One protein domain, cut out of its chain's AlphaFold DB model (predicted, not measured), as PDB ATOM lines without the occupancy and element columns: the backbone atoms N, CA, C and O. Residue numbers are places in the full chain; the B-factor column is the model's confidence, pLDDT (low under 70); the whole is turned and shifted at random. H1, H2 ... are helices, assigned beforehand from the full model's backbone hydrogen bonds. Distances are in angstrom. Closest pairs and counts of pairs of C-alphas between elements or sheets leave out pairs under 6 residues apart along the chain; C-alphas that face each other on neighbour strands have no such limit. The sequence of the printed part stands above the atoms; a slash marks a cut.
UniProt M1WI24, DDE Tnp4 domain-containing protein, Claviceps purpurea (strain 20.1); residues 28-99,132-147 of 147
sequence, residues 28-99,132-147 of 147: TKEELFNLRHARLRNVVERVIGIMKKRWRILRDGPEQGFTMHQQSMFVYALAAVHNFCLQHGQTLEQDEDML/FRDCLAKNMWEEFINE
ATOM      1  N   THR A  28      84.914 105.610 103.675       85.00
ATOM      2  CA  THR A  28      85.983 106.368 104.332       85.00
ATOM      3  C   THR A  28      87.179 106.625 103.409       85.00
ATOM      4  O   THR A  28      87.442 105.887 102.455       85.00
ATOM      5  N   LYS A  29      87.966 107.660 103.743       84.50
ATOM      6  CA  LYS A  29      89.248 107.972 103.085       84.50
ATOM      7  C   LYS A  29      90.228 106.789 103.103       84.50
ATOM      8  O   LYS A  29      90.982 106.595 102.154       84.50
ATOM      9  N   GLU A  30      90.207 105.996 104.174       85.88
ATOM     10  CA  GLU A  30      91.084 104.837 104.366       85.88
ATOM     11  C   GLU A  30      90.664 103.678 103.463       85.88
ATOM     12  O   GLU A  30      91.511 103.071 102.813       85.88
ATOM     13  N   GLU A  31      89.362 103.413 103.349       84.75
ATOM     14  CA  GLU A  31      88.828 102.415 102.419       84.75
ATOM     15  C   GLU A  31      89.123 102.779 100.964       84.75
ATOM     16  O   GLU A  31      89.531 101.916 100.189       84.75
ATOM     17  N   LEU A  32      88.981 104.058 100.593       85.69
ATOM     18  CA  LEU A  32      89.297 104.522  99.242       85.69
ATOM     19  C   LEU A  32      90.789 104.359  98.935       85.69
ATOM     20  O   LEU A  32      91.150 103.873  97.857       85.69
ATOM     21  N   PHE A  33      91.650 104.740  99.880       85.69
ATOM     22  CA  PHE A  33      93.091 104.554  99.759       85.69
ATOM     23  C   PHE A  33      93.442 103.071  99.612       85.69
ATOM     24  O   PHE A  33      94.134 102.702  98.666       85.69
ATOM     25  N   ASN A  34      92.910 102.210 100.483       87.44
ATOM     26  CA  ASN A  34      93.152 100.769 100.441       87.44
ATOM     27  C   ASN A  34      92.648 100.144  99.136       87.44
ATOM     28  O   ASN A  34      93.355  99.331  98.545       87.44
ATOM     29  N   LEU A  35      91.482 100.560  98.638       85.38
ATOM     30  CA  LEU A  35      90.938 100.108  97.359       85.38
ATOM     31  C   LEU A  35      91.854 100.487  96.190       85.38
ATOM     32  O   LEU A  35      92.223  99.629  95.385       85.38
ATOM     33  N   ARG A  36      92.235 101.766  96.081       86.12
ATOM     34  CA  ARG A  36      93.120 102.252  95.008       86.12
ATOM     35  C   ARG A  36      94.511 101.616  95.110       86.12
ATOM     36  O   ARG A  36      95.070 101.199  94.096       86.12
ATOM     37  N   HIS A  37      95.035 101.472  96.324       85.19
ATOM     38  CA  HIS A  37      96.318 100.827  96.581       85.19
ATOM     39  C   HIS A  37      96.296  99.340  96.209       85.19
ATOM     40  O   HIS A  37      97.187  98.878  95.500       85.19
ATOM     41  N   ALA A  38      95.261  98.598  96.611       82.75
ATOM     42  CA  ALA A  38      95.091  97.189  96.260       82.75
ATOM     43  C   ALA A  38      94.926  96.992  94.746       82.75
ATOM     44  O   ALA A  38      95.520  96.079  94.178       82.75
ATOM     45  N   ARG A  39      94.184  97.880  94.070       81.62
ATOM     46  CA  ARG A  39      94.070  97.899  92.600       81.62
ATOM     47  C   ARG A  39      95.429  98.041  91.928       81.62
ATOM     48  O   ARG A  39      95.776  97.224  91.079       81.62
ATOM     49  N   LEU A  40      96.204  99.046  92.330       83.56
ATOM     50  CA  LEU A  40      97.545  99.271  91.797       83.56
ATOM     51  C   LEU A  40      98.461  98.073  92.073       83.56
ATOM     52  O   LEU A  40      99.143  97.592  91.169       83.56
ATOM     53  N   ARG A  41      98.444  97.562  93.307       84.62
ATOM     54  CA  ARG A  41      99.244  96.406  93.715       84.62
ATOM     55  C   ARG A  41      98.913  95.172  92.882       84.62
ATOM     56  O   ARG A  41      99.839  94.527  92.408       84.62
ATOM     57  N   ASN A  42      97.633  94.893  92.639       82.00
ATOM     58  CA  ASN A  42      97.209  93.773  91.799       82.00
ATOM     59  C   ASN A  42      97.779  93.874  90.378       82.00
ATOM     60  O   ASN A  42      98.236  92.873  89.832       82.00
ATOM     61  N   VAL A  43      97.797  95.074  89.788       79.69
ATOM     62  CA  VAL A  43      98.408  95.290  88.465       79.69
ATOM     63  C   VAL A  43      99.913  95.021  88.515       79.69
ATOM     64  O   VAL A  43     100.428  94.271  87.688       79.69
ATOM     65  N   VAL A  44     100.618  95.571  89.508       80.88
ATOM     66  CA  VAL A  44     102.072  95.383  89.663       80.88
ATOM     67  C   VAL A  44     102.429  93.911  89.888       80.88
ATOM     68  O   VAL A  44     103.327  93.387  89.230       80.88
ATOM     69  N   GLU A  45     101.720  93.218  90.778       81.62
ATOM     70  CA  GLU A  45     101.938  91.794  91.053       81.62
ATOM     71  C   GLU A  45     101.676  90.932  89.818       81.62
ATOM     72  O   GLU A  45     102.458  90.022  89.534       81.62
ATOM     73  N   ARG A  46     100.632  91.248  89.040       79.19
ATOM     74  CA  ARG A  46     100.325  90.548  87.787       79.19
ATOM     75  C   ARG A  46     101.450  90.705  86.765       79.19
ATOM     76  O   ARG A  46     101.889  89.705  86.200       79.19
ATOM     77  N   VAL A  47     101.956  91.924  86.575       79.19
ATOM     78  CA  VAL A  47     103.081  92.202  85.663       79.19
ATOM     79  C   VAL A  47     104.347  91.472  86.113       79.19
ATOM     80  O   VAL A  47     105.027  90.848  85.298       79.19
ATOM     81  N   ILE A  48     104.648  91.468  87.414       78.75
ATOM     82  CA  ILE A  48     105.792  90.716  87.949       78.75
ATOM     83  C   ILE A  48     105.605  89.207  87.737       78.75
ATOM     84  O   ILE A  48     106.562  88.520  87.376       78.75
ATOM     85  N   GLY A  49     104.393  88.683  87.936       78.75
ATOM     86  CA  GLY A  49     104.061  87.278  87.688       78.75
ATOM     87  C   GLY A  49     104.284  86.873  86.230       78.75
ATOM     88  O   GLY A  49     104.955  85.874  85.971       78.75
ATOM     89  N   ILE A  50     103.807  87.691  85.286       78.94
ATOM     90  CA  ILE A  50     104.066  87.536  83.845       78.94
ATOM     91  C   ILE A  50     105.569  87.510  83.576       78.94
ATOM     92  O   ILE A  50     106.079  86.593  82.934       78.94
ATOM     93  N   MET A  51     106.296  88.491  84.112       77.19
ATOM     94  CA  MET A  51     107.726  88.625  83.867       77.19
ATOM     95  C   MET A  51     108.504  87.410  84.393       77.19
ATOM     96  O   MET A  51     109.406  86.919  83.719       77.19
ATOM     97  N   LYS A  52     108.119  86.859  85.548       78.50
ATOM     98  CA  LYS A  52     108.713  85.631  86.099       78.50
ATOM     99  C   LYS A  52     108.404  84.381  85.270       78.50
ATOM    100  O   LYS A  52     109.273  83.519  85.158       78.50
ATOM    101  N   LYS A  53     107.201  84.270  84.691       77.62
ATOM    102  CA  LYS A  53     106.838  83.150  83.801       77.62
ATOM    103  C   LYS A  53     107.567  83.226  82.461       77.62
ATOM    104  O   LYS A  53     108.109  82.228  81.995       77.62
ATOM    105  N   ARG A  54     107.625  84.421  81.871       76.06
ATOM    106  CA  ARG A  54     108.250  84.661  80.566       76.06
ATOM    107  C   ARG A  54     109.774  84.559  80.616       76.06
ATOM    108  O   ARG A  54     110.390  84.039  79.689       76.06
ATOM    109  N   TRP A  55     110.390  85.019  81.705       77.44
ATOM    110  CA  TRP A  55     111.843  85.072  81.851       77.44
ATOM    111  C   TRP A  55     112.305  84.176  82.999       77.44
ATOM    112  O   TRP A  55     112.431  84.612  84.144       77.44
ATOM    113  N   ARG A  56     112.638  82.921  82.670       74.94
ATOM    114  CA  ARG A  56     113.136  81.917  83.632       74.94
ATOM    115  C   ARG A  56     114.325  82.390  84.472       74.94
ATOM    116  O   ARG A  56     114.478  81.942  85.600       74.94
ATOM    117  N   ILE A  57     115.121  83.332  83.965       74.94
ATOM    118  CA  ILE A  57     116.241  83.950  84.692       74.94
ATOM    119  C   ILE A  57     115.810  84.648  85.996       74.94
ATOM    120  O   ILE A  57     116.586  84.692  86.945       74.94
ATOM    121  N   LEU A  58     114.571  85.151  86.081       72.69
ATOM    122  CA  LEU A  58     114.029  85.752  87.307       72.69
ATOM    123  C   LEU A  58     113.543  84.716  88.328       72.69
ATOM    124  O   LEU A  58     113.358  85.059  89.494       72.69
ATOM    125  N   ARG A  59     113.300  83.475  87.894       71.62
ATOM    126  CA  ARG A  59     112.861  82.369  88.753       71.62
ATOM    127  C   ARG A  59     114.049  81.543  89.232       71.62
ATOM    128  O   ARG A  59     114.209  81.351  90.428       71.62
ATOM    129  N   ASP A  60     114.899  81.134  88.296       75.62
ATOM    130  CA  ASP A  60     116.024  80.223  88.525       75.62
ATOM    131  C   ASP A  60     117.296  81.007  88.953       75.62
ATOM    132  O   ASP A  60     118.342  80.435  89.245       75.62
ATOM    133  N   GLY A  61     117.234  82.344  88.991       67.38
ATOM    134  CA  GLY A  61     118.381  83.206  89.279       67.38
ATOM    135  C   GLY A  61     119.048  83.014  90.657       67.38
ATOM    136  O   GLY A  61     120.280  83.011  90.722       67.38
ATOM    137  N   PRO A  62     118.294  82.816  91.755       64.69
ATOM    138  CA  PRO A  62     118.872  82.485  93.058       64.69
ATOM    139  C   PRO A  62     119.636  81.152  93.053       64.69
ATOM    140  O   PRO A  62     120.682  81.047  93.685       64.69
ATOM    141  N   GLU A  63     119.157  80.160  92.299       65.81
ATOM    142  CA  GLU A  63     119.786  78.835  92.180       65.81
ATOM    143  C   GLU A  63     121.072  78.878  91.340       65.81
ATOM    144  O   GLU A  63     121.984  78.080  91.541       65.81
ATOM    145  N   GLN A  64     121.179  79.854  90.436       67.19
ATOM    146  CA  GLN A  64     122.349  80.076  89.580       67.19
ATOM    147  C   GLN A  64     123.453  80.916  90.249       67.19
ATOM    148  O   GLN A  64     124.468  81.214  89.620       67.19
ATOM    149  N   GLY A  65     123.285  81.295  91.523       75.88
ATOM    150  CA  GLY A  65     124.299  82.020  92.293       75.88
ATOM    151  C   GLY A  65     124.383  83.521  91.993       75.88
ATOM    152  O   GLY A  65     125.395  84.150  92.309       75.88
ATOM    153  N   PHE A  66     123.345  84.124  91.399       77.62
ATOM    154  CA  PHE A  66     123.323  85.573  91.183       77.62
ATOM    155  C   PHE A  66     123.144  86.333  92.499       77.62
ATOM    156  O   PHE A  66     122.244  86.054  93.294       77.62
ATOM    157  N   THR A  67     123.961  87.366  92.686       82.00
ATOM    158  CA  THR A  67     123.859  88.289  93.823       82.00
ATOM    159  C   THR A  67     122.547  89.082  93.785       82.00
ATOM    160  O   THR A  67     121.985  89.329  92.716       82.00
ATOM    161  N   MET A  68     122.081  89.566  94.943       77.56
ATOM    162  CA  MET A  68     120.882  90.421  95.034       77.56
ATOM    163  C   MET A  68     120.948  91.655  94.120       77.56
ATOM    164  O   MET A  68     119.935  92.090  93.576       77.56
ATOM    165  N   HIS A  69     122.149  92.197  93.901       82.56
ATOM    166  CA  HIS A  69     122.361  93.315  92.988       82.56
ATOM    167  C   HIS A  69     122.138  92.927  91.516       82.56
ATOM    168  O   HIS A  69     121.523  93.671  90.763       82.56
ATOM    169  N   GLN A  70     122.585  91.742  91.096       78.12
ATOM    170  CA  GLN A  70     122.350  91.255  89.733       78.12
ATOM    171  C   GLN A  70     120.868  90.958  89.493       78.12
ATOM    172  O   GLN A  70     120.331  91.307  88.444       78.12
ATOM    173  N   GLN A  71     120.186  90.385  90.486       77.69
ATOM    174  CA  GLN A  71     118.751  90.111  90.399       77.69
ATOM    175  C   GLN A  71     117.929  91.398  90.249       77.69
ATOM    176  O   GLN A  71     117.027  91.446  89.412       77.69
ATOM    177  N   SER A  72     118.264  92.465  90.983       82.00
ATOM    178  CA  SER A  72     117.582  93.754  90.814       82.00
ATOM    179  C   SER A  72     117.864  94.382  89.446       82.00
ATOM    180  O   SER A  72     116.939  94.876  88.803       82.00
ATOM    181  N   MET A  73     119.096  94.278  88.939       83.50
ATOM    182  CA  MET A  73     119.446  94.732  87.589       83.50
ATOM    183  C   MET A  73     118.649  94.003  86.498       83.50
ATOM    184  O   MET A  73     118.186  94.650  85.557       83.50
ATOM    185  N   PHE A  74     118.421  92.691  86.635       80.75
ATOM    186  CA  PHE A  74     117.571  91.947  85.699       80.75
ATOM    187  C   PHE A  74     116.130  92.454  85.702       80.75
ATOM    188  O   PHE A  74     115.546  92.597  84.633       80.75
ATOM    189  N   VAL A  75     115.570  92.785  86.870       82.12
ATOM    190  CA  VAL A  75     114.218  93.359  86.963       82.12
ATOM    191  C   VAL A  75     114.130  94.681  86.198       82.12
ATOM    192  O   VAL A  75     113.207  94.854  85.404       82.12
ATOM    193  N   TYR A  76     115.097  95.587  86.367       85.44
ATOM    194  CA  TYR A  76     115.102  96.868  85.648       85.44
ATOM    195  C   TYR A  76     115.297  96.700  84.138       85.44
ATOM    196  O   TYR A  76     114.580  97.321  83.351       85.44
ATOM    197  N   ALA A  77     116.236  95.847  83.723       84.31
ATOM    198  CA  ALA A  77     116.496  95.583  82.312       84.31
ATOM    199  C   ALA A  77     115.274  94.957  81.620       84.31
ATOM    200  O   ALA A  77     114.872  95.401  80.546       84.31
ATOM    201  N   LEU A  78     114.642  93.969  82.260       81.75
ATOM    202  CA  LEU A  78     113.452  93.310  81.727       81.75
ATOM    203  C   LEU A  78     112.235  94.235  81.725       81.75
ATOM    204  O   LEU A  78     111.476  94.198  80.762       81.75
ATOM    205  N   ALA A  79     112.080  95.110  82.721       80.94
ATOM    206  CA  ALA A  79     111.042  96.139  82.706       80.94
ATOM    207  C   ALA A  79     111.225  97.119  81.533       80.94
ATOM    208  O   ALA A  79     110.255  97.464  80.862       80.94
ATOM    209  N   ALA A  80     112.461  97.531  81.234       84.62
ATOM    210  CA  ALA A  80     112.748  98.397  80.089       84.62
ATOM    211  C   ALA A  80     112.442  97.706  78.750       84.62
ATOM    212  O   ALA A  80     111.787  98.295  77.889       84.62
ATOM    213  N   VAL A  81     112.853  96.443  78.595       81.44
ATOM    214  CA  VAL A  81     112.541  95.629  77.405       81.44
ATOM    215  C   VAL A  81     111.033  95.412  77.275       81.44
ATOM    216  O   VAL A  81     110.484  95.549  76.185       81.44
ATOM    217  N   HIS A  82     110.345  95.136  78.380       76.44
ATOM    218  CA  HIS A  82     108.896  94.969  78.405       76.44
ATOM    219  C   HIS A  82     108.175  96.246  77.957       76.44
ATOM    220  O   HIS A  82     107.326  96.196  77.069       76.44
ATOM    221  N   ASN A  83     108.578  97.403  78.487       81.38
ATOM    222  CA  ASN A  83     108.041  98.699  78.077       81.38
ATOM    223  C   ASN A  83     108.303  98.989  76.590       81.38
ATOM    224  O   ASN A  83     107.433  99.524  75.906       81.38
ATOM    225  N   PHE A  84     109.473  98.606  76.070       82.12
ATOM    226  CA  PHE A  84     109.796  98.729  74.649       82.12
ATOM    227  C   PHE A  84     108.888  97.849  73.775       82.12
ATOM    228  O   PHE A  84     108.338  98.330  72.783       82.12
ATOM    229  N   CYS A  85     108.673  96.588  74.157       78.44
ATOM    230  CA  CYS A  85     107.765  95.669  73.463       78.44
ATOM    231  C   CYS A  85     106.319  96.193  73.436       78.44
ATOM    232  O   CYS A  85     105.672  96.133  72.388       78.44
ATOM    233  N   LEU A  86     105.839  96.767  74.546       75.38
ATOM    234  CA  LEU A  86     104.513  97.392  74.625       75.38
ATOM    235  C   LEU A  86     104.369  98.566  73.651       75.38
ATOM    236  O   LEU A  86     103.365  98.667  72.949       75.38
ATOM    237  N   GLN A  87     105.385  99.430  73.560       80.12
ATOM    238  CA  GLN A  87     105.379 100.568  72.632       80.12
ATOM    239  C   GLN A  87     105.331 100.144  71.156       80.12
ATOM    240  O   GLN A  87     104.825 100.892  70.326       80.12
ATOM    241  N   HIS A  88     105.826  98.947  70.833       79.62
ATOM    242  CA  HIS A  88     105.866  98.409  69.470       79.62
ATOM    243  C   HIS A  88     104.706  97.444  69.166       79.62
ATOM    244  O   HIS A  88     104.746  96.731  68.164       79.62
ATOM    245  N   GLY A  89     103.663  97.425  70.006       68.62
ATOM    246  CA  GLY A  89     102.423  96.692  69.736       68.62
ATOM    247  C   GLY A  89     102.469  95.198  70.059       68.62
ATOM    248  O   GLY A  89     101.615  94.455  69.580       68.62
ATOM    249  N   GLN A  90     103.433  94.731  70.864       65.12
ATOM    250  CA  GLN A  90     103.340  93.387  71.437       65.12
ATOM    251  C   GLN A  90     102.352  93.406  72.609       65.12
ATOM    252  O   GLN A  90     102.633  93.981  73.661       65.12
ATOM    253  N   THR A  91     101.179  92.808  72.409       57.97
ATOM    254  CA  THR A  91     100.077  92.828  73.379       57.97
ATOM    255  C   THR A  91     100.329  91.892  74.562       57.97
ATOM    256  O   THR A  91     100.735  90.745  74.386       57.97
ATOM    257  N   LEU A  92      99.988  92.364  75.766       57.44
ATOM    258  CA  LEU A  92      99.960  91.584  77.011       57.44
ATOM    259  C   LEU A  92      99.039  90.361  76.953       57.44
ATOM    260  O   LEU A  92      99.213  89.461  77.757       57.44
ATOM    261  N   GLU A  93      98.088  90.298  76.021       55.44
ATOM    262  CA  GLU A  93      97.133  89.187  75.892       55.44
ATOM    263  C   GLU A  93      97.830  87.820  75.785       55.44
ATOM    264  O   GLU A  93      97.440  86.880  76.470       55.44
ATOM    265  N   GLN A  94      98.942  87.732  75.041       56.06
ATOM    266  CA  GLN A  94      99.740  86.499  74.949       56.06
ATOM    267  C   GLN A  94     100.385  86.106  76.287       56.06
ATOM    268  O   GLN A  94     100.591  84.926  76.564       56.06
ATOM    269  N   ASP A  95     100.701  87.094  77.122       60.59
ATOM    270  CA  ASP A  95     101.280  86.898  78.448       60.59
ATOM    271  C   ASP A  95     100.193  86.620  79.514       60.59
ATOM    272  O   ASP A  95     100.449  85.931  80.504       60.59
ATOM    273  N   GLU A  96      98.967  87.122  79.323       56.34
ATOM    274  CA  GLU A  96      97.813  86.825  80.179       56.34
ATOM    275  C   GLU A  96      97.358  85.368  80.037       56.34
ATOM    276  O   GLU A  96      96.997  84.744  81.038       56.34
ATOM    277  N   ASP A  97      97.442  84.796  78.835       59.44
ATOM    278  CA  ASP A  97      97.192  83.369  78.599       59.44
ATOM    279  C   ASP A  97      98.223  82.478  79.319       59.44
ATOM    280  O   ASP A  97      97.868  81.426  79.859       59.44
ATOM    281  N   MET A  98      99.479  82.934  79.464       58.22
ATOM    282  CA  MET A  98     100.484  82.228  80.280       58.22
ATOM    283  C   MET A  98     100.118  82.187  81.770       58.22
ATOM    284  O   MET A  98     100.568  81.298  82.498       58.22
ATOM    285  N   LEU A  99      99.314  83.136  82.265       59.88
ATOM    286  CA  LEU A  99      98.807  83.109  83.639       59.88
ATOM    287  C   LEU A  99      97.613  82.160  83.810       59.88
ATOM    288  O   LEU A  99      97.426  81.662  84.918       59.88
ATOM    289  N   PHE A 132     102.518 111.181 105.231       87.88
ATOM    290  CA  PHE A 132     102.427 111.165 103.772       87.88
ATOM    291  C   PHE A 132     101.221 110.347 103.294       87.88
ATOM    292  O   PHE A 132     100.417 110.852 102.508       87.88
ATOM    293  N   ARG A 133     101.058 109.121 103.811       87.56
ATOM    294  CA  ARG A 133      99.908 108.258 103.509       87.56
ATOM    295  C   ARG A 133      98.590 108.952 103.845       87.56
ATOM    296  O   ARG A 133      97.680 108.957 103.022       87.56
ATOM    297  N   ASP A 134      98.494 109.557 105.024       88.69
ATOM    298  CA  ASP A 134      97.254 110.173 105.493       88.69
ATOM    299  C   ASP A 134      96.895 111.435 104.691       88.69
ATOM    300  O   ASP A 134      95.720 111.653 104.380       88.69
ATOM    301  N   CYS A 135      97.889 112.242 104.301       89.38
ATOM    302  CA  CYS A 135      97.698 113.373 103.390       89.38
ATOM    303  C   CYS A 135      97.245 112.908 102.001       89.38
ATOM    304  O   CYS A 135      96.311 113.473 101.437       89.38
ATOM    305  N   LEU A 136      97.870 111.856 101.467       90.75
ATOM    306  CA  LEU A 136      97.500 111.286 100.175       90.75
ATOM    307  C   LEU A 136      96.066 110.735 100.199       90.75
ATOM    308  O   LEU A 136      95.285 111.030  99.298       90.75
ATOM    309  N   ALA A 137      95.698 110.002 101.253       90.19
ATOM    310  CA  ALA A 137      94.342 109.490 101.447       90.19
ATOM    311  C   ALA A 137      93.310 110.623 101.551       90.19
ATOM    312  O   ALA A 137      92.219 110.516 100.992       90.19
ATOM    313  N   LYS A 138      93.658 111.726 102.227       90.25
ATOM    314  CA  LYS A 138      92.798 112.911 102.320       90.25
ATOM    315  C   LYS A 138      92.573 113.558 100.951       90.25
ATOM    316  O   LYS A 138      91.422 113.771 100.591       90.25
ATOM    317  N   ASN A 139      93.634 113.802 100.182       90.25
ATOM    318  CA  ASN A 139      93.517 114.396  98.846       90.25
ATOM    319  C   ASN A 139      92.665 113.517  97.915       90.25
ATOM    320  O   ASN A 139      91.746 114.009  97.270       90.25
ATOM    321  N   MET A 140      92.907 112.198  97.915       89.25
ATOM    322  CA  MET A 140      92.111 111.243  97.130       89.25
ATOM    323  C   MET A 140      90.624 111.267  97.506       89.25
ATOM    324  O   MET A 140      89.768 111.082  96.644       89.25
ATOM    325  N   TRP A 141      90.319 111.449  98.790       90.12
ATOM    326  CA  TRP A 141      88.952 111.501  99.300       90.12
ATOM    327  C   TRP A 141      88.237 112.803  98.934       90.12
ATOM    328  O   TRP A 141      87.065 112.772  98.567       90.12
ATOM    329  N   GLU A 142      88.941 113.935  98.999       89.75
ATOM    330  CA  GLU A 142      88.415 115.232  98.562       89.75
ATOM    331  C   GLU A 142      88.074 115.214  97.068       89.75
ATOM    332  O   GLU A 142      86.986 115.642  96.693       89.75
ATOM    333  N   GLU A 143      88.942 114.653  96.223       88.38
ATOM    334  CA  GLU A 143      88.648 114.440  94.798       88.38
ATOM    335  C   GLU A 143      87.414 113.545  94.603       88.38
ATOM    336  O   GLU A 143      86.508 113.902  93.862       88.38
ATOM    337  N   PHE A 144      87.326 112.430  95.332       85.81
ATOM    338  CA  PHE A 144      86.237 111.456  95.196       85.81
ATOM    339  C   PHE A 144      84.851 111.966  95.625       85.81
ATOM    340  O   PHE A 144      83.838 111.454  95.153       85.81
ATOM    341  N   ILE A 145      84.782 112.930  96.548       87.38
ATOM    342  CA  ILE A 145      83.515 113.579  96.935       87.38
ATOM    343  C   ILE A 145      83.106 114.657  95.922       87.38
ATOM    344  O   ILE A 145      81.914 114.931  95.785       87.38
ATOM    345  N   ASN A 146      84.082 115.289  95.265       81.69
ATOM    346  CA  ASN A 146      83.862 116.388  94.324       81.69
ATOM    347  C   ASN A 146      83.597 115.918  92.877       81.69
ATOM    348  O   ASN A 146      83.213 116.744  92.049       81.69
ATOM    349  N   GLU A 147      83.816 114.632  92.583       67.88
ATOM    350  CA  GLU A 147      83.404 113.918  91.357       67.88
ATOM    351  C   GLU A 147      81.918 113.517  91.379       67.88
ATOM    352  O   GLU A 147      81.255 113.702  90.332       67.88
TER     353      GLU A 147
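Overview. This is residues 28 to 99 and 132 to 147 of the 147 residues of the protein "DDE Tnp4 domain-containing protein" of Claviceps purpurea (strain 20.1) (UniProt M1WI24). One long helix, H1, makes the long axis, with H5 set crosswise at its first end and H2, H3 and H4 forming an open C round its last turns. The stretch of H1 between these two ends, residues 37 to 45, stands free. The printed part has 88 residues, with five named helices in the order H1 to H5 and no named strand; the class is all helix. It is loose, with a radius of gyration of the C-alphas of 17.6 A, and elongated, spanning 50 by 32 by 21 A.

Arrangement. H1, residues 29 to 54, is the hub and touches three helices. A tight link leads to H2, residues 57 to 60; the two touch only at the corner, with C-alphas 52 and 58 closest at 5.5 A. H3, residues 68 to 87, only just touches H2, with 3 pairs of C-alphas within 8 A, the closest Leu 58 and Gln 71 at 7.1 A. H3 is close to H1 but not clearly touching, about perpendicular at 87 degrees; their closest C-alphas, 51 and 78, are 7.7 A apart. H4, residues 93 to 99, touches residues 49 to 54 of H1, about perpendicular at 89 degrees, with C-alphas 50 and 95 closest at 6.1 A. H5, residues 132 to 146, touches residues 29 to 33 of H1 with its residues 137 to 141, only just about perpendicular at 71 degrees; C-alphas 29 and 141 are closest at 5.2 A. H3 and H5 are apart. Every O i to N i+4 pair is within hydrogen-bond range in H1, H3 and H5, and 2 of 3 in H4; H2 is too short for one.

Along the chain. H1 begins at C-alpha 29 (89.248, 107.972, 103.085) and runs 37.6 A. H2 spans 5.4 A, H3 29.1 A and H4 10.0 A. H5 spans 21.5 A and ends at C-alpha 146 (83.862, 116.388, 94.324).

Size, cuts and confidence. The C-alphas farthest apart, of Gln 64 and Asn 146, are 53.1 A apart. Residues 100 to 131 are not printed, and 34.7 A separates C-alphas 99 and 132 across the cut. Of the links printed whole, none is long. Confidence is under 70 at residues 61 to 64, 89 to 99 and 147.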